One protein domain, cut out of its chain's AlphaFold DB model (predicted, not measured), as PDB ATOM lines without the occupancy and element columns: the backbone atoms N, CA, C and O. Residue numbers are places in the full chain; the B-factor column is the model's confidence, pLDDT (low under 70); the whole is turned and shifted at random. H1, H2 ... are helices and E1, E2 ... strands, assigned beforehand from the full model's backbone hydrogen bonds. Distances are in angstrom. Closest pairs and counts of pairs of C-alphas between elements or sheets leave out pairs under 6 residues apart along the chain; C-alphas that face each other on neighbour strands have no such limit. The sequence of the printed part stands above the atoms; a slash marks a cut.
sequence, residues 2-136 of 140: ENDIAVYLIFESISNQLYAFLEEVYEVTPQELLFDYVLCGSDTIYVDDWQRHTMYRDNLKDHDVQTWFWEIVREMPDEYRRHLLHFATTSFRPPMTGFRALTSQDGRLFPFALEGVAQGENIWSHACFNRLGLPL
ATOM      1  N   GLU A   2      -7.076  30.737  23.532       40.09
ATOM      2  CA  GLU A   2      -6.627  29.989  24.736       40.09
ATOM      3  C   GLU A   2      -6.545  28.469  24.497       40.09
ATOM      4  O   GLU A   2      -5.547  27.856  24.863       40.09
ATOM      5  N   ASN A   3      -7.507  27.892  23.764       47.00
ATOM      6  CA  ASN A   3      -7.495  26.468  23.388       47.00
ATOM      7  C   ASN A   3      -6.281  26.071  22.531       47.00
ATOM      8  O   ASN A   3      -5.752  24.977  22.665       47.00
ATOM      9  N   ASP A   4      -5.802  26.973  21.668       50.22
ATOM     10  CA  ASP A   4      -4.684  26.680  20.759       50.22
ATOM     11  C   ASP A   4      -3.351  26.562  21.506       50.22
ATOM     12  O   ASP A   4      -2.481  25.795  21.103       50.22
ATOM     13  N   ILE A   5      -3.185  27.298  22.610       53.91
ATOM     14  CA  ILE A   5      -1.961  27.260  23.418       53.91
ATOM     15  C   ILE A   5      -1.940  26.000  24.283       53.91
ATOM     16  O   ILE A   5      -0.889  25.382  24.410       53.91
ATOM     17  N   ALA A   6      -3.082  25.591  24.846       48.22
ATOM     18  CA  ALA A   6      -3.187  24.344  25.601       48.22
ATOM     19  C   ALA A   6      -2.870  23.138  24.705       48.22
ATOM     20  O   ALA A   6      -1.974  22.361  25.028       48.22
ATOM     21  N   VAL A   7      -3.496  23.059  23.527       52.06
ATOM     22  CA  VAL A   7      -3.205  22.029  22.520       52.06
ATOM     23  C   VAL A   7      -1.737  22.063  22.091       52.06
ATOM     24  O   VAL A   7      -1.103  21.016  22.035       52.06
ATOM     25  N   TYR A   8      -1.161  23.247  21.861       54.56
ATOM     26  CA  TYR A   8       0.252  23.387  21.495       54.56
ATOM     27  C   TYR A   8       1.202  22.926  22.612       54.56
ATOM     28  O   TYR A   8       2.164  22.215  22.344       54.56
ATOM     29  N   LEU A   9       0.927  23.268  23.874       56.97
ATOM     30  CA  LEU A   9       1.725  22.827  25.024       56.97
ATOM     31  C   LEU A   9       1.586  21.321  25.281       56.97
ATOM     32  O   LEU A   9       2.541  20.687  25.725       56.97
ATOM     33  N   ILE A  10       0.418  20.738  25.000       58.66
ATOM     34  CA  ILE A  10       0.189  19.293  25.106       58.66
ATOM     35  C   ILE A  10       0.903  18.558  23.971       58.66
ATOM     36  O   ILE A  10       1.602  17.577  24.224       58.66
ATOM     37  N   PHE A  11       0.786  19.065  22.744       62.25
ATOM     38  CA  PHE A  11       1.532  18.583  21.590       62.25
ATOM     39  C   PHE A  11       3.033  18.654  21.860       62.25
ATOM     40  O   PHE A  11       3.718  17.655  21.661       62.25
ATOM     41  N   GLU A  12       3.541  19.767  22.396       65.81
ATOM     42  CA  GLU A  12       4.938  19.881  22.814       65.81
ATOM     43  C   GLU A  12       5.272  18.940  23.970       65.81
ATOM     44  O   GLU A  12       6.347  18.371  23.963       65.81
ATOM     45  N   SER A  13       4.399  18.714  24.954       66.94
ATOM     46  CA  SER A  13       4.691  17.797  26.065       66.94
ATOM     47  C   SER A  13       4.793  16.345  25.603       66.94
ATOM     48  O   SER A  13       5.743  15.656  25.970       66.94
ATOM     49  N   ILE A  14       3.849  15.885  24.777       65.88
ATOM     50  CA  ILE A  14       3.859  14.534  24.208       65.88
ATOM     51  C   ILE A  14       5.026  14.400  23.234       65.88
ATOM     52  O   ILE A  14       5.766  13.424  23.312       65.88
ATOM     53  N   SER A  15       5.235  15.395  22.369       68.31
ATOM     54  CA  SER A  15       6.379  15.437  21.458       68.31
ATOM     55  C   SER A  15       7.685  15.407  22.233       68.31
ATOM     56  O   SER A  15       8.492  14.534  21.982       68.31
ATOM     57  N   ASN A  16       7.890  16.282  23.213       74.38
ATOM     58  CA  ASN A  16       9.125  16.359  23.991       74.38
ATOM     59  C   ASN A  16       9.371  15.080  24.786       74.38
ATOM     60  O   ASN A  16      10.503  14.622  24.824       74.38
ATOM     61  N   GLN A  17       8.341  14.476  25.385       72.12
ATOM     62  CA  GLN A  17       8.502  13.191  26.070       72.12
ATOM     63  C   GLN A  17       8.841  12.071  25.087       72.12
ATOM     64  O   GLN A  17       9.735  11.283  25.369       72.12
ATOM     65  N   LEU A  18       8.180  12.017  23.925       68.56
ATOM     66  CA  LEU A  18       8.509  11.058  22.873       68.56
ATOM     67  C   LEU A  18       9.924  11.297  22.339       68.56
ATOM     68  O   LEU A  18      10.697  10.358  22.266       68.56
ATOM     69  N   TYR A  19      10.299  12.526  22.004       69.44
ATOM     70  CA  TYR A  19      11.600  12.858  21.430       69.44
ATOM     71  C   TYR A  19      12.740  12.704  22.431       69.44
ATOM     72  O   TYR A  19      13.722  12.066  22.079       69.44
ATOM     73  N   ALA A  20      12.608  13.189  23.669       68.81
ATOM     74  CA  ALA A  20      13.616  12.983  24.710       68.81
ATOM     75  C   ALA A  20      13.822  11.488  24.982       68.81
ATOM     76  O   ALA A  20      14.949  11.015  25.079       68.81
ATOM     77  N   PHE A  21      12.732  10.719  25.008       66.62
ATOM     78  CA  PHE A  21      12.808   9.272  25.141       66.62
ATOM     79  C   PHE A  21      13.488   8.609  23.930       66.62
ATOM     80  O   PHE A  21      14.331   7.725  24.077       66.62
ATOM     81  N   LEU A  22      13.152   9.038  22.712       65.06
ATOM     82  CA  LEU A  22      13.762   8.525  21.487       65.06
ATOM     83  C   LEU A  22      15.243   8.920  21.365       65.06
ATOM     84  O   LEU A  22      16.005   8.151  20.787       65.06
ATOM     85  N   GLU A  23      15.657  10.062  21.920       65.00
ATOM     86  CA  GLU A  23      17.057  10.487  22.036       65.00
ATOM     87  C   GLU A  23      17.840   9.631  23.042       65.00
ATOM     88  O   GLU A  23      18.960   9.223  22.736       65.00
ATOM     89  N   GLU A  24      17.248   9.266  24.185       59.88
ATOM     90  CA  GLU A  24      17.857   8.309  25.126       59.88
ATOM     91  C   GLU A  24      18.070   6.929  24.478       59.88
ATOM     92  O   GLU A  24      19.099   6.283  24.684       59.88
ATOM     93  N   VAL A  25      17.133   6.482  23.633       56.78
ATOM     94  CA  VAL A  25      17.296   5.264  22.818       56.78
ATOM     95  C   VAL A  25      18.376   5.457  21.741       56.78
ATOM     96  O   VAL A  25      19.116   4.517  21.442       56.78
ATOM     97  N   TYR A  26      18.508   6.672  21.197       54.50
ATOM     98  CA  TYR A  26      19.464   7.012  20.143       54.50
ATOM     99  C   TYR A  26      20.922   6.864  20.599       54.50
ATOM    100  O   TYR A  26      21.754   6.348  19.850       54.50
ATOM    101  N   GLU A  27      21.233   7.252  21.840       57.19
ATOM    102  CA  GLU A  27      22.586   7.139  22.408       57.19
ATOM    103  C   GLU A  27      23.049   5.674  22.545       57.19
ATOM    104  O   GLU A  27      24.246   5.383  22.518       57.19
ATOM    105  N   VAL A  28      22.099   4.733  22.617       52.84
ATOM    106  CA  VAL A  28      22.351   3.294  22.809       52.84
ATOM    107  C   VAL A  28      22.057   2.474  21.544       52.84
ATOM    108  O   VAL A  28      22.159   1.250  21.581       52.84
ATOM    109  N   THR A  29      21.738   3.113  20.411       55.50
ATOM    110  CA  THR A  29      21.374   2.450  19.141       55.50
ATOM    111  C   THR A  29      22.410   1.379  18.762       55.50
ATOM    112  O   THR A  29      23.528   1.717  18.357       55.50
ATOM    113  N   PRO A  30      22.084   0.076  18.875       56.34
ATOM    114  CA  PRO A  30      23.037  -0.977  18.566       56.34
ATOM    115  C   PRO A  30      23.406  -0.927  17.086       56.34
ATOM    116  O   PRO A  30      22.565  -0.675  16.225       56.34
ATOM    117  N   GLN A  31      24.667  -1.230  16.778       55.88
ATOM    118  CA  GLN A  31      25.212  -1.255  15.416       55.88
ATOM    119  C   GLN A  31      24.354  -2.100  14.443       55.88
ATOM    120  O   GLN A  31      24.319  -1.829  13.245       55.88
ATOM    121  N   GLU A  32      23.614  -3.077  14.972       54.12
ATOM    122  CA  GLU A  32      22.637  -3.932  14.286       54.12
ATOM    123  C   GLU A  32      21.522  -3.149  13.565       54.12
ATOM    124  O   GLU A  32      21.092  -3.556  12.488       54.12
ATOM    125  N   LEU A  33      21.120  -1.978  14.073       55.97
ATOM    126  CA  LEU A  33      20.082  -1.133  13.460       55.97
ATOM    127  C   LEU A  33      20.570  -0.411  12.215       55.97
ATOM    128  O   LEU A  33      19.838  -0.290  11.232       55.97
ATOM    129  N   LEU A  34      21.840  -0.005  12.220       58.72
ATOM    130  CA  LEU A  34      22.500   0.527  11.036       58.72
ATOM    131  C   LEU A  34      22.637  -0.564   9.962       58.72
ATOM    132  O   LEU A  34      22.436  -0.294   8.778       58.72
ATOM    133  N   PHE A  35      22.935  -1.805  10.367       56.06
ATOM    134  CA  PHE A  35      22.985  -2.950   9.453       56.06
ATOM    135  C   PHE A  35      21.619  -3.256   8.837       56.06
ATOM    136  O   PHE A  35      21.544  -3.442   7.624       56.06
ATOM    137  N   ASP A  36      20.544  -3.253   9.624       54.50
ATOM    138  CA  ASP A  36      19.186  -3.448   9.112       54.50
ATOM    139  C   ASP A  36      18.781  -2.364   8.102       54.50
ATOM    140  O   ASP A  36      18.210  -2.678   7.053       54.50
ATOM    141  N   TYR A  37      19.143  -1.106   8.375       54.62
ATOM    142  CA  TYR A  37      18.884   0.030   7.488       54.62
ATOM    143  C   TYR A  37      19.604  -0.103   6.137       54.62
ATOM    144  O   TYR A  37      19.031   0.160   5.079       54.62
ATOM    145  N   VAL A  38      20.871  -0.530   6.167       55.28
ATOM    146  CA  VAL A  38      21.732  -0.636   4.980       55.28
ATOM    147  C   VAL A  38      21.448  -1.904   4.167       55.28
ATOM    148  O   VAL A  38      21.532  -1.867   2.941       55.28
ATOM    149  N   LEU A  39      21.119  -3.026   4.816       54.19
ATOM    150  CA  LEU A  39      21.001  -4.332   4.155       54.19
ATOM    151  C   LEU A  39      19.608  -4.635   3.597       54.19
ATOM    152  O   LEU A  39      19.512  -5.375   2.620       54.19
ATOM    153  N   CYS A  40      18.534  -4.109   4.192       53.59
ATOM    154  CA  CYS A  40      17.168  -4.468   3.789       53.59
ATOM    155  C   CYS A  40      16.394  -3.378   3.042       53.59
ATOM    156  O   CYS A  40      15.344  -3.676   2.478       53.59
ATOM    157  N   GLY A  41      16.906  -2.148   2.987       51.69
ATOM    158  CA  GLY A  41      16.175  -1.020   2.416       51.69
ATOM    159  C   GLY A  41      15.082  -0.478   3.345       51.69
ATOM    160  O   GLY A  41      14.761  -1.049   4.386       51.69
ATOM    161  N   SER A  42      14.534   0.681   2.975       53.69
ATOM    162  CA  SER A  42      13.484   1.369   3.731       53.69
ATOM    163  C   SER A  42      12.158   0.605   3.634       53.69
ATOM    164  O   SER A  42      11.343   0.875   2.749       53.69
ATOM    165  N   ASP A  43      11.914  -0.330   4.553       68.88
ATOM    166  CA  ASP A  43      10.551  -0.785   4.824       68.88
ATOM    167  C   ASP A  43       9.784   0.432   5.360       68.88
ATOM    168  O   ASP A  43      10.007   0.909   6.479       68.88
ATOM    169  N   THR A  44       8.979   1.027   4.480       81.25
ATOM    170  CA  THR A  44       8.258   2.274   4.741       81.25
ATOM    171  C   THR A  44       7.167   2.009   5.774       81.25
ATOM    172  O   THR A  44       6.323   1.131   5.586       81.25
ATOM    173  N   ILE A  45       7.165   2.770   6.870       89.94
ATOM    174  CA  ILE A  45       6.103   2.695   7.878       89.94
ATOM    175  C   ILE A  45       4.914   3.520   7.387       89.94
ATOM    176  O   ILE A  45       4.939   4.749   7.404       89.94
ATOM    177  N   TYR A  46       3.847   2.839   6.974       92.81
ATOM    178  CA  TYR A  46       2.587   3.484   6.609       92.81
ATOM    179  C   TYR A  46       1.783   3.820   7.868       92.81
ATOM    180  O   TYR A  46       1.062   2.976   8.401       92.81
ATOM    181  N   VAL A  47       1.907   5.060   8.344       95.38
ATOM    182  CA  VAL A  47       1.283   5.520   9.600       95.38
ATOM    183  C   VAL A  47      -0.238   5.332   9.599       95.38
ATOM    184  O   VAL A  47      -0.796   4.901  10.603       95.38
ATOM    185  N   ASP A  48      -0.915   5.554   8.471       96.12
ATOM    186  CA  ASP A  48      -2.368   5.358   8.393       96.12
ATOM    187  C   ASP A  48      -2.776   3.877   8.521       96.12
ATOM    188  O   ASP A  48      -3.817   3.571   9.104       96.12
ATOM    189  N   ASP A  49      -1.951   2.941   8.030       96.69
ATOM    190  CA  ASP A  49      -2.172   1.502   8.244       96.69
ATOM    191  C   ASP A  49      -1.962   1.130   9.714       96.69
ATOM    192  O   ASP A  49      -2.738   0.349  10.270       96.69
ATOM    193  N   TRP A  50      -0.958   1.731  10.358       96.38
ATOM    194  CA  TRP A  50      -0.706   1.554  11.785       96.38
ATOM    195  C   TRP A  50      -1.889   2.042  12.618       96.38
ATOM    196  O   TRP A  50      -2.470   1.269  13.387       96.38
ATOM    197  N   GLN A  51      -2.319   3.286  12.404       97.00
ATOM    198  CA  GLN A  51      -3.447   3.877  13.115       97.00
ATOM    199  C   GLN A  51      -4.728   3.063  12.927       97.00
ATOM    200  O   GLN A  51      -5.445   2.805  13.898       97.00
ATOM    201  N   ARG A  52      -5.011   2.626  11.694       97.19
ATOM    202  CA  ARG A  52      -6.217   1.854  11.362       97.19
ATOM    203  C   ARG A  52      -6.309   0.529  12.116       97.19
ATOM    204  O   ARG A  52      -7.414   0.077  12.408       97.19
ATOM    205  N   HIS A  53      -5.173  -0.099  12.405       96.62
ATOM    206  CA  HIS A  53      -5.105  -1.394  13.088       96.62
ATOM    207  C   HIS A  53      -4.721  -1.274  14.570       96.62
ATOM    208  O   HIS A  53      -4.411  -2.279  15.209       96.62
ATOM    209  N   THR A  54      -4.764  -0.061  15.121       96.69
ATOM    210  CA  THR A  54      -4.528   0.195  16.543       96.69
ATOM    211  C   THR A  54      -5.801  -0.015  17.355       96.69
ATOM    212  O   THR A  54      -6.875   0.462  16.992       96.69
ATOM    213  N   MET A  55      -5.677  -0.704  18.487       96.50
ATOM    214  CA  MET A  55      -6.731  -0.817  19.489       96.50
ATOM    215  C   MET A  55      -6.616   0.306  20.522       96.50
ATOM    216  O   MET A  55      -5.546   0.542  21.074       96.50
ATOM    217  N   TYR A  56      -7.730   0.954  20.847       96.00
ATOM    218  CA  TYR A  56      -7.790   1.981  21.890       96.00
ATOM    219  C   TYR A  56      -8.493   1.409  23.114       96.00
ATOM    220  O   TYR A  56      -9.550   0.785  22.987       96.00
ATOM    221  N   ARG A  57      -7.902   1.588  24.297       94.75
ATOM    222  CA  ARG A  57      -8.572   1.268  25.564       94.75
ATOM    223  C   ARG A  57      -9.694   2.263  25.839       94.75
ATOM    224  O   ARG A  57      -9.645   3.398  25.374       94.75
ATOM    225  N   ASP A  58     -10.691   1.834  26.611       91.38
ATOM    226  CA  ASP A  58     -11.914   2.613  26.855       91.38
ATOM    227  C   ASP A  58     -11.633   4.012  27.420       91.38
ATOM    228  O   ASP A  58     -12.358   4.949  27.114       91.38
ATOM    229  N   ASN A  59     -10.562   4.166  28.201       89.44
ATOM    230  CA  ASN A  59     -10.167   5.438  28.806       89.44
ATOM    231  C   ASN A  59      -9.469   6.421  27.852       89.44
ATOM    232  O   ASN A  59      -9.288   7.577  28.215       89.44
ATOM    233  N   LEU A  60      -9.052   5.967  26.672       91.25
ATOM    234  CA  LEU A  60      -8.442   6.797  25.628       91.25
ATOM    235  C   LEU A  60      -9.344   6.912  24.393       91.25
ATOM    236  O   LEU A  60      -9.099   7.722  23.502       91.25
ATOM    237  N   LYS A  61     -10.378   6.078  24.317       89.50
ATOM    238  CA  LYS A  61     -11.313   6.070  23.206       89.50
ATOM    239  C   LYS A  61     -12.009   7.429  23.106       89.50
ATOM    240  O   LYS A  61     -12.531   7.925  24.099       89.50
ATOM    241  N   ASP A  62     -12.010   7.996  21.903       87.94
ATOM    242  CA  ASP A  62     -12.613   9.298  21.587       87.94
ATOM    243  C   ASP A  62     -11.965  10.498  22.318       87.94
ATOM    244  O   ASP A  62     -12.521  11.592  22.320       87.94
ATOM    245  N   HIS A  63     -10.782  10.315  22.920       90.44
ATOM    246  CA  HIS A  63     -10.024  11.375  23.588       90.44
ATOM    247  C   HIS A  63      -9.036  12.047  22.615       90.44
ATOM    248  O   HIS A  63      -8.333  11.353  21.881       90.44
ATOM    249  N   ASP A  64      -8.896  13.377  22.654       89.25
ATOM    250  CA  ASP A  64      -8.105  14.150  21.671       89.25
ATOM    251  C   ASP A  64      -6.624  13.743  21.585       89.25
ATOM    252  O   ASP A  64      -6.031  13.750  20.507       89.25
ATOM    253  N   VAL A  65      -6.049  13.276  22.697       88.06
ATOM    254  CA  VAL A  65      -4.709  12.653  22.760       88.06
ATOM    255  C   VAL A  65      -4.498  11.566  21.701       88.06
ATOM    256  O   VAL A  65      -3.392  11.447  21.179       88.06
ATOM    257  N   GLN A  66      -5.530  10.794  21.335       91.38
ATOM    258  CA  GLN A  66      -5.442   9.843  20.222       91.38
ATOM    259  C   GLN A  66      -5.090  10.557  18.914       91.38
ATOM    260  O   GLN A  66      -4.210  10.106  18.181       91.38
ATOM    261  N   THR A  67      -5.799  11.640  18.605       90.88
ATOM    262  CA  THR A  67      -5.610  12.420  17.381       90.88
ATOM    263  C   THR A  67      -4.225  13.052  17.371       90.88
ATOM    264  O   THR A  67      -3.470  12.818  16.427       90.88
ATOM    265  N   TRP A  68      -3.850  13.736  18.455       88.19
ATOM    266  CA  TRP A  68      -2.548  14.400  18.574       88.19
ATOM    267  C   TRP A  68      -1.386  13.422  18.455       88.19
ATOM    268  O   TRP A  68      -0.428  13.694  17.737       88.19
ATOM    269  N   PHE A  69      -1.478  12.247  19.084       90.38
ATOM    270  CA  PHE A  69      -0.456  11.211  18.949       90.38
ATOM    271  C   PHE A  69      -0.203  10.864  17.476       90.38
ATOM    272  O   PHE A  69       0.942  10.854  17.027       90.38
ATOM    273  N   TRP A  70      -1.256  10.621  16.694       93.94
ATOM    274  CA  TRP A  70      -1.092  10.257  15.286       93.94
ATOM    275  C   TRP A  70      -0.681  11.426  14.392       93.94
ATOM    276  O   TRP A  70      -0.025  11.193  13.379       93.94
ATOM    277  N   GLU A  71      -1.033  12.663  14.732       90.44
ATOM    278  CA  GLU A  71      -0.496  13.858  14.066       90.44
ATOM    279  C   GLU A  71       1.021  13.952  14.266       90.44
ATOM    280  O   GLU A  71       1.755  13.989  13.279       90.44
ATOM    281  N   ILE A  72       1.501  13.821  15.508       87.12
ATOM    282  CA  ILE A  72       2.938  13.807  15.824       87.12
ATOM    283  C   ILE A  72       3.643  12.679  15.056       87.12
ATOM    284  O   ILE A  72       4.637  12.915  14.374       87.12
ATOM    285  N   VAL A  73       3.122  11.445  15.097       90.12
ATOM    286  CA  VAL A  73       3.746  10.293  14.410       90.12
ATOM    287  C   VAL A  73       3.813  10.492  12.888       90.12
ATOM    288  O   VAL A  73       4.763  10.037  12.241       90.12
ATOM    289  N   ARG A  74       2.842  11.193  12.288       92.19
ATOM    290  CA  ARG A  74       2.893  11.569  10.865       92.19
ATOM    291  C   ARG A  74       3.929  12.644  10.567       92.19
ATOM    292  O   ARG A  74       4.452  12.649   9.459       92.19
ATOM    293  N   GLU A  75       4.263  13.508  11.508       87.94
ATOM    294  CA  GLU A  75       5.300  14.530  11.325       87.94
ATOM    295  C   GLU A  75       6.710  14.011  11.639       87.94
ATOM    296  O   GLU A  75       7.693  14.525  11.104       87.94
ATOM    297  N   MET A  76       6.822  12.938  12.432       83.81
ATOM    298  CA  MET A  76       8.102  12.304  12.753       83.81
ATOM    299  C   MET A  76       8.874  11.867  11.494       83.81
ATOM    300  O   MET A  76       8.297  11.244  10.599       83.81
ATOM    301  N   PRO A  77      10.201  12.081  11.438       82.94
ATOM    302  CA  PRO A  77      11.052  11.429  10.450       82.94
ATOM    303  C   PRO A  77      10.977   9.897  10.557       82.94
ATOM    304  O   PRO A  77      10.750   9.344  11.634       82.94
ATOM    305  N   ASP A  78      11.220   9.196   9.447       82.69
ATOM    306  CA  ASP A  78      11.109   7.730   9.371       82.69
ATOM    307  C   ASP A  78      11.937   6.982  10.426       82.69
ATOM    308  O   ASP A  78      11.535   5.924  10.906       82.69
ATOM    309  N   GLU A  79      13.097   7.518  10.791       79.88
ATOM    310  CA  GLU A  79      13.956   6.980  11.847       79.88
ATOM    311  C   GLU A  79      13.263   6.975  13.216       79.88
ATOM    312  O   GLU A  79      13.150   5.926  13.851       79.88
ATOM    313  N   TYR A  80      12.686   8.108  13.621       82.06
ATOM    314  CA  TYR A  80      11.934   8.220  14.870       82.06
ATOM    315  C   TYR A  80      10.693   7.319  14.876       82.06
ATOM    316  O   TYR A  80      10.395   6.692  15.892       82.06
ATOM    317  N   ARG A  81      10.011   7.157  13.730       87.81
ATOM    318  CA  ARG A  81       8.894   6.200  13.604       87.81
ATOM    319  C   ARG A  81       9.340   4.756  13.846       87.81
ATOM    320  O   ARG A  81       8.614   3.999  14.491       87.81
ATOM    321  N   ARG A  82      10.520   4.359  13.353       85.56
ATOM    322  CA  ARG A  82      11.083   3.013  13.585       85.56
ATOM    323  C   ARG A  82      11.459   2.797  15.040       85.56
ATOM    324  O   ARG A  82      11.190   1.725  15.575       85.56
ATOM    325  N   HIS A  83      12.039   3.800  15.684       82.50
ATOM    326  CA  HIS A  83      12.356   3.722  17.106       82.50
ATOM    327  C   HIS A  83      11.090   3.626  17.961       82.50
ATOM    328  O   HIS A  83      11.020   2.771  18.840       82.50
ATOM    329  N   LEU A  84      10.052   4.410  17.651       87.44
ATOM    330  CA  LEU A  84       8.751   4.289  18.309       87.44
ATOM    331  C   LEU A  84       8.152   2.891  18.113       87.44
ATOM    332  O   LEU A  84       7.663   2.287  19.066       87.44
ATOM    333  N   LEU A  85       8.218   2.354  16.891       89.25
ATOM    334  CA  LEU A  85       7.741   1.006  16.595       89.25
ATOM    335  C   LEU A  85       8.503  -0.047  17.404       89.25
ATOM    336  O   LEU A  85       7.880  -0.926  18.003       89.25
ATOM    337  N   HIS A  86       9.828   0.063  17.482       85.75
ATOM    338  CA  HIS A  86      10.646  -0.854  18.264       85.75
ATOM    339  C   HIS A  86      10.346  -0.760  19.750       85.75
ATOM    340  O   HIS A  86      10.156  -1.778  20.408       85.75
ATOM    341  N   PHE A  87      10.216   0.450  20.274       83.88
ATOM    342  CA  PHE A  87       9.853   0.649  21.664       83.88
ATOM    343  C   PHE A  87       8.495   0.027  22.002       83.88
ATOM    344  O   PHE A  87       8.321  -0.600  23.047       83.88
ATOM    345  N   ALA A  88       7.536   0.175  21.093       88.12
ATOM    346  CA  ALA A  88       6.200  -0.360  21.244       88.12
ATOM    347  C   ALA A  88       6.124  -1.880  21.073       88.12
ATOM    348  O   ALA A  88       5.251  -2.480  21.685       88.12
ATOM    349  N   THR A  89       6.962  -2.491  20.227       86.81
ATOM    350  CA  THR A  89       6.727  -3.857  19.702       86.81
ATOM    351  C   THR A  89       7.950  -4.774  19.715       86.81
ATOM    352  O   THR A  89       7.879  -5.926  19.297       86.81
ATOM    353  N   THR A  90       9.109  -4.278  20.146       84.69
ATOM    354  CA  THR A  90      10.439  -4.880  19.936       84.69
ATOM    355  C   THR A  90      10.826  -5.128  18.469       84.69
ATOM    356  O   THR A  90      11.851  -5.748  18.206       84.69
ATOM    357  N   SER A  91      10.078  -4.592  17.499       83.12
ATOM    358  CA  SER A  91      10.376  -4.689  16.065       83.12
ATOM    359  C   SER A  91      10.699  -3.325  15.463       83.12
ATOM    360  O   SER A  91       9.988  -2.360  15.701       83.12
ATOM    361  N   PHE A  92      11.712  -3.241  14.604       79.69
ATOM    362  CA  PHE A  92      11.983  -2.023  13.824       79.69
ATOM    363  C   PHE A  92      11.137  -1.921  12.554       79.69
ATOM    364  O   PHE A  92      11.227  -0.933  11.825       79.69
ATOM    365  N   ARG A  93      10.340  -2.956  12.258       81.62
ATOM    366  CA  ARG A  93       9.634  -3.101  10.983       81.62
ATOM    367  C   ARG A  93       8.198  -3.573  11.170       81.62
ATOM    368  O   ARG A  93       7.938  -4.425  12.028       81.62
ATOM    369  N   PRO A  94       7.260  -3.073  10.353       87.19
ATOM    370  CA  PRO A  94       5.924  -3.634  10.309       87.19
ATOM    371  C   PRO A  94       5.953  -5.030   9.659       87.19
ATOM    372  O   PRO A  94       6.834  -5.321   8.846       87.19
ATOM    373  N   PRO A  95       4.976  -5.904   9.956       88.19
ATOM    374  CA  PRO A  95       4.793  -7.139   9.203       88.19
ATOM    375  C   PRO A  95       4.607  -6.844   7.708       88.19
ATOM    376  O   PRO A  95       3.930  -5.883   7.351       88.19
ATOM    377  N   MET A  96       5.096  -7.720   6.822       84.12
ATOM    378  CA  MET A  96       4.954  -7.545   5.360       84.12
ATOM    379  C   MET A  96       3.500  -7.377   4.898       84.12
ATOM    380  O   MET A  96       3.226  -6.786   3.860       84.12
ATOM    381  N   THR A  97       2.553  -7.932   5.654       86.88
ATOM    382  CA  THR A  97       1.123  -7.835   5.350       86.88
ATOM    383  C   THR A  97       0.445  -6.632   6.014       86.88
ATOM    384  O   THR A  97      -0.765  -6.483   5.865       86.88
ATOM    385  N   GLY A  98       1.192  -5.754   6.686       89.69
ATOM    386  CA  GLY A  98       0.697  -4.573   7.395       89.69
ATOM    387  C   GLY A  98       0.418  -4.818   8.879       89.69
ATOM    388  O   GLY A  98       0.499  -5.942   9.383       89.69
ATOM    389  N   PHE A  99       0.038  -3.755   9.587       94.19
ATOM    390  CA  PHE A  99      -0.135  -3.743  11.045       94.19
ATOM    391  C   PHE A  99      -1.267  -4.642  11.552       94.19
ATOM    392  O   PHE A  99      -1.251  -5.054  12.711       94.19
ATOM    393  N   ARG A 100      -2.205  -5.050  10.685       93.88
ATOM    394  CA  ARG A 100      -3.211  -6.076  11.019       93.88
ATOM    395  C   ARG A 100      -2.608  -7.416  11.446       93.88
ATOM    396  O   ARG A 100      -3.277  -8.202  12.107       93.88
ATOM    397  N   ALA A 101      -1.388  -7.701  10.995       92.44
ATOM    398  CA  ALA A 101      -0.694  -8.958  11.235       92.44
ATOM    399  C   ALA A 101       0.382  -8.828  12.318       92.44
ATOM    400  O   ALA A 101       1.279  -9.667  12.387       92.44
ATOM    401  N   LEU A 102       0.332  -7.768  13.130       91.69
ATOM    402  CA  LEU A 102       1.283  -7.581  14.214       91.69
ATOM    403  C   LEU A 102       1.133  -8.715  15.234       91.69
ATOM    404  O   LEU A 102       0.017  -9.117  15.578       91.69
ATOM    405  N   THR A 103       2.263  -9.243  15.696       89.38
ATOM    406  CA  THR A 103       2.309 -10.347  16.653       89.38
ATOM    407  C   THR A 103       2.994  -9.929  17.943       89.38
ATOM    408  O   THR A 103       3.860  -9.057  17.933       89.38
ATOM    409  N   SER A 104       2.634 -10.563  19.054       85.69
ATOM    410  CA  SER A 104       3.434 -10.538  20.279       85.69
ATOM    411  C   SER A 104       4.703 -11.381  20.113       85.69
ATOM    412  O   SER A 104       4.866 -12.112  19.132       85.69
ATOM    413  N   GLN A 105       5.602 -11.315  21.097       78.06
ATOM    414  CA  GLN A 105       6.864 -12.071  21.088       78.06
ATOM    415  C   GLN A 105       6.683 -13.598  21.015       78.06
ATOM    416  O   GLN A 105       7.577 -14.301  20.555       78.06
ATOM    417  N   ASP A 106       5.530 -14.124  21.433       83.56
ATOM    418  CA  ASP A 106       5.179 -15.548  21.328       83.56
ATOM    419  C   ASP A 106       4.582 -15.940  19.957       83.56
ATOM    420  O   ASP A 106       4.149 -17.080  19.769       83.56
ATOM    421  N   GLY A 107       4.544 -15.012  18.994       83.25
ATOM    422  CA  GLY A 107       4.085 -15.240  17.621       83.25
ATOM    423  C   GLY A 107       2.566 -15.224  17.436       83.25
ATOM    424  O   GLY A 107       2.079 -15.505  16.340       83.25
ATOM    425  N   ARG A 108       1.789 -14.900  18.476       88.19
ATOM    426  CA  ARG A 108       0.330 -14.760  18.365       88.19
ATOM    427  C   ARG A 108      -0.041 -13.391  17.823       88.19
ATOM    428  O   ARG A 108       0.622 -12.412  18.136       88.19
ATOM    429  N   LEU A 109      -1.127 -13.315  17.052       90.56
ATOM    430  CA  LEU A 109      -1.681 -12.032  16.617       90.56
ATOM    431  C   LEU A 109      -2.015 -11.179  17.841       90.56
ATOM    432  O   LEU A 109      -2.839 -11.563  18.672       90.56
ATOM    433  N   PHE A 110      -1.359 -10.028  17.926       92.62
ATOM    434  CA  PHE A 110      -1.499  -9.090  19.021       92.62
ATOM    435  C   PHE A 110      -1.406  -7.671  18.450       92.62
ATOM    436  O   PHE A 110      -0.304  -7.189  18.177       92.62
ATOM    437  N   PRO A 111      -2.550  -7.010  18.210       93.88
ATOM    438  CA  PRO A 111      -2.569  -5.665  17.653       93.88
ATOM    439  C   PRO A 111      -1.829  -4.669  18.539       93.88
ATOM    440  O   PRO A 111      -1.762  -4.837  19.759       93.88
ATOM    441  N   PHE A 112      -1.329  -3.599  17.925       96.06
ATOM    442  CA  PHE A 112      -0.825  -2.463  18.683       96.06
ATOM    443  C   PHE A 112      -1.969  -1.822  19.474       96.06
ATOM    444  O   PHE A 112      -3.085  -1.710  18.961       96.06
ATOM    445  N   ALA A 113      -1.709  -1.417  20.715       95.75
ATOM    446  CA  ALA A 113      -2.718  -0.834  21.587       95.75
ATOM    447  C   ALA A 113      -2.231   0.441  22.281       95.75
ATOM    448  O   ALA A 113      -1.131   0.472  22.835       95.75
ATOM    449  N   LEU A 114      -3.096   1.456  22.316       95.88
ATOM    450  CA  LEU A 114      -2.902   2.670  23.103       95.88
ATOM    451  C   LEU A 114      -3.805   2.666  24.337       95.88
ATOM    452  O   LEU A 114      -4.986   2.301  24.270       95.88
ATOM    453  N   GLU A 115      -3.238   3.083  25.461       95.06
ATOM    454  CA  GLU A 115      -3.905   3.156  26.758       95.06
ATOM    455  C   GLU A 115      -3.680   4.528  27.390       95.06
ATOM    456  O   GLU A 115      -2.567   5.045  27.362       95.06
ATOM    457  N   GLY A 116      -4.732   5.125  27.948       92.62
ATOM    458  CA  GLY A 116      -4.604   6.374  28.692       92.62
ATOM    459  C   GLY A 116      -3.978   6.132  30.066       92.62
ATOM    460  O   GLY A 116      -4.279   5.125  30.710       92.62
ATOM    461  N   VAL A 117      -3.153   7.058  30.540       90.62
ATOM    462  CA  VAL A 117      -2.630   7.072  31.916       90.62
ATOM    463  C   VAL A 117      -2.956   8.398  32.595       90.62
ATOM    464  O   VAL A 117      -3.457   9.325  31.953       90.62
ATOM    465  N   ALA A 118      -2.729   8.494  33.906       87.38
ATOM    466  CA  ALA A 118      -3.044   9.720  34.630       87.38
ATOM    467  C   ALA A 118      -2.249  10.917  34.077       87.38
ATOM    468  O   ALA A 118      -1.110  10.785  33.623       87.38
ATOM    469  N   GLN A 119      -2.859  12.102  34.115       83.94
ATOM    470  CA  GLN A 119      -2.197  13.335  33.698       83.94
ATOM    471  C   GLN A 119      -0.932  13.562  34.536       83.94
ATOM    472  O   GLN A 119      -0.973  13.487  35.764       83.94
ATOM    473  N   GLY A 120       0.184  13.862  33.870       80.81
ATOM    474  CA  GLY A 120       1.483  14.069  34.516       80.81
ATOM    475  C   GLY A 120       2.293  12.794  34.770       80.81
ATOM    476  O   GLY A 120       3.421  12.900  35.248       80.81
ATOM    477  N   GLU A 121       1.769  11.608  34.443       84.69
ATOM    478  CA  GLU A 121       2.603  10.407  34.329       84.69
ATOM    479  C   GLU A 121       3.446  10.438  33.046       84.69
ATOM    480  O   GLU A 121       3.144  11.171  32.107       84.69
ATOM    481  N   ASN A 122       4.514   9.638  33.012       82.25
ATOM    482  CA  ASN A 122       5.360   9.482  31.830       82.25
ATOM    483  C   ASN A 122       4.763   8.455  30.856       82.25
ATOM    484  O   ASN A 122       4.056   7.525  31.255       82.25
ATOM    485  N   ILE A 123       5.138   8.570  29.582       85.81
ATOM    486  CA  ILE A 123       4.891   7.536  28.569       85.81
ATOM    487  C   ILE A 123       5.612   6.236  28.967       85.81
ATOM    488  O   ILE A 123       6.779   6.254  29.359       85.81
ATOM    489  N   TRP A 124       4.940   5.092  28.830       86.31
ATOM    490  CA  TRP A 124       5.525   3.764  29.060       86.31
ATOM    491  C   TRP A 124       5.156   2.786  27.945       86.31
ATOM    492  O   TRP A 124       4.147   2.973  27.266       86.31
ATOM    493  N   SER A 125       5.930   1.708  27.774       88.19
ATOM    494  CA  SER A 125       5.558   0.595  26.891       88.19
ATOM    495  C   SER A 125       5.569  -0.764  27.585       88.19
ATOM    496  O   SER A 125       6.327  -1.039  28.518       88.19
ATOM    497  N   HIS A 126       4.703  -1.645  27.096       88.00
ATOM    498  CA  HIS A 126       4.783  -3.077  27.341       88.00
ATOM    499  C   HIS A 126       4.972  -3.772  25.999       88.00
ATOM    500  O   HIS A 126       4.012  -4.255  25.392       88.00
ATOM    501  N   ALA A 127       6.222  -3.806  25.538       84.00
ATOM    502  CA  ALA A 127       6.557  -4.240  24.189       84.00
ATOM    503  C   ALA A 127       6.140  -5.689  23.877       84.00
ATOM    504  O   ALA A 127       5.718  -5.984  22.763       84.00
ATOM    505  N   CYS A 128       6.122  -6.580  24.879       81.69
ATOM    506  CA  CYS A 128       5.612  -7.952  24.731       81.69
ATOM    507  C   CYS A 128       4.136  -8.017  24.304       81.69
ATOM    508  O   CYS A 128       3.691  -9.034  23.772       81.69
ATOM    509  N   PHE A 129       3.385  -6.943  24.553       86.38
ATOM    510  CA  PHE A 129       1.965  -6.798  24.249       86.38
ATOM    511  C   PHE A 129       1.697  -5.651  23.274       86.38
ATOM    512  O   PHE A 129       0.577  -5.147  23.247       86.38
ATOM    513  N   ASN A 130       2.697  -5.192  22.519       92.00
ATOM    514  CA  ASN A 130       2.532  -4.128  21.531       92.00
ATOM    515  C   ASN A 130       1.784  -2.899  22.088       92.00
ATOM    516  O   ASN A 130       0.877  -2.381  21.442       92.00
ATOM    517  N   ARG A 131       2.074  -2.490  23.331       93.62
ATOM    518  CA  ARG A 131       1.259  -1.501  24.052       93.62
ATOM    519  C   ARG A 131       2.057  -0.277  24.464       93.62
ATOM    520  O   ARG A 131       3.159  -0.426  24.987       93.62
ATOM    521  N   LEU A 132       1.442   0.892  24.305       93.62
ATOM    522  CA  LEU A 132       1.968   2.184  24.728       93.62
ATOM    523  C   LEU A 132       0.947   2.921  25.615       93.62
ATOM    524  O   LEU A 132      -0.230   3.023  25.261       93.62
ATOM    525  N   GLY A 133       1.406   3.414  26.763       92.56
ATOM    526  CA  GLY A 133       0.651   4.271  27.671       92.56
ATOM    527  C   GLY A 133       0.884   5.746  27.356       92.56
ATOM    528  O   GLY A 133       2.034   6.170  27.257       92.56
ATOM    529  N   LEU A 134      -0.191   6.517  27.203       91.38
ATOM    530  CA  LEU A 134      -0.165   7.944  26.885       91.38
ATOM    531  C   LEU A 134      -0.833   8.754  28.000       91.38
ATOM    532  O   LEU A 134      -1.967   8.433  28.373       91.38
ATOM    533  N   PRO A 135      -0.183   9.800  28.532       89.75
ATOM    534  CA  PRO A 135      -0.798  10.663  29.531       89.75
ATOM    535  C   PRO A 135      -2.054  11.325  28.973       89.75
ATOM    536  O   PRO A 135      -2.058  11.831  27.852       89.75
ATOM    537  N   LEU A 136      -3.139  11.283  29.746       88.62
ATOM    538  CA  LEU A 136      -4.372  11.978  29.400       88.62
ATOM    539  C   LEU A 136      -4.235  13.468  29.717       88.62
ATOM    540  O   LEU A 136      -3.634  13.849  30.722       88.62
TER     541      LEU A 136
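Overview. This is residues 2 to 136 of the 140 residues of the protein "HECT domain-containing protein" of Globisporangium ultimum (strain ATCC 200006 / CBS 805.95 / DAOM BR144) (UniProt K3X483). One long helix, H1, runs along one side of a body in which H4 and H5 meet a small, three-stranded sheet; H2 lies beyond H1's last residues, away from the other helices, and the short H3 packs on H4. The printed part has 135 residues, with five named helices and three named strands in the order H1 H2 H3 H4 H5 E1 E2 E3 along the chain; the class is mostly helix, as helices hold 66 and strands 13 of the 79 residues in named elements. The mixed sheet runs E1 E3 E2. The whole is compact, with a radius of gyration of the C-alphas of 14.9 A, yet elongated, spanning 49 by 31 by 23 A.

Along the chain. H1, residues 2 to 27, begins at C-alpha 2 (-6.627, 29.989, 24.736) and is 37.2 A long. H2 is residues 31 to 40, H3 47 to 52, H4 64 to 75 with 16.9 A, and H5 78 to 89 with 16.1 A. E1 is residues 113 to 117, E2 124 to 126, and E3 131 to 135, ending at C-alpha 135 (-0.798, 10.663, 29.531).

Arrangement. H1 touches H4 with residues 11 to 15 alone, at a steep tilt of 54 degrees; the closest C-alphas, of Phe 11 and Trp 68, are 6.6 A apart. H1 touches H5 about perpendicular, at 81 degrees, closest at the C-alphas of Leu 22 and His 83, 6.7 A. H3 and H4 form a helical hairpin, closest at the C-alphas of Val 47 and Arg 74, 6.4 A. H5 only grazes the sheet, with residues 84 to 89. E1 and E3 are parallel, with N 117 and O 134 at 2.8 A; E2 and E3 form an antiparallel hairpin, with N 133 and O 124 at 2.8 A. In all five helices every O i to N i+4 pair is within hydrogen-bond range.

Size, cuts and confidence. The C-alphas farthest apart, of Glu 2 and Leu 39, are 48.6 A apart. The printed part has no cut. The links H3 to H4 and H5 to E1 are long. pLDDT is under 70 in residues 2 to 15 and 18 to 43.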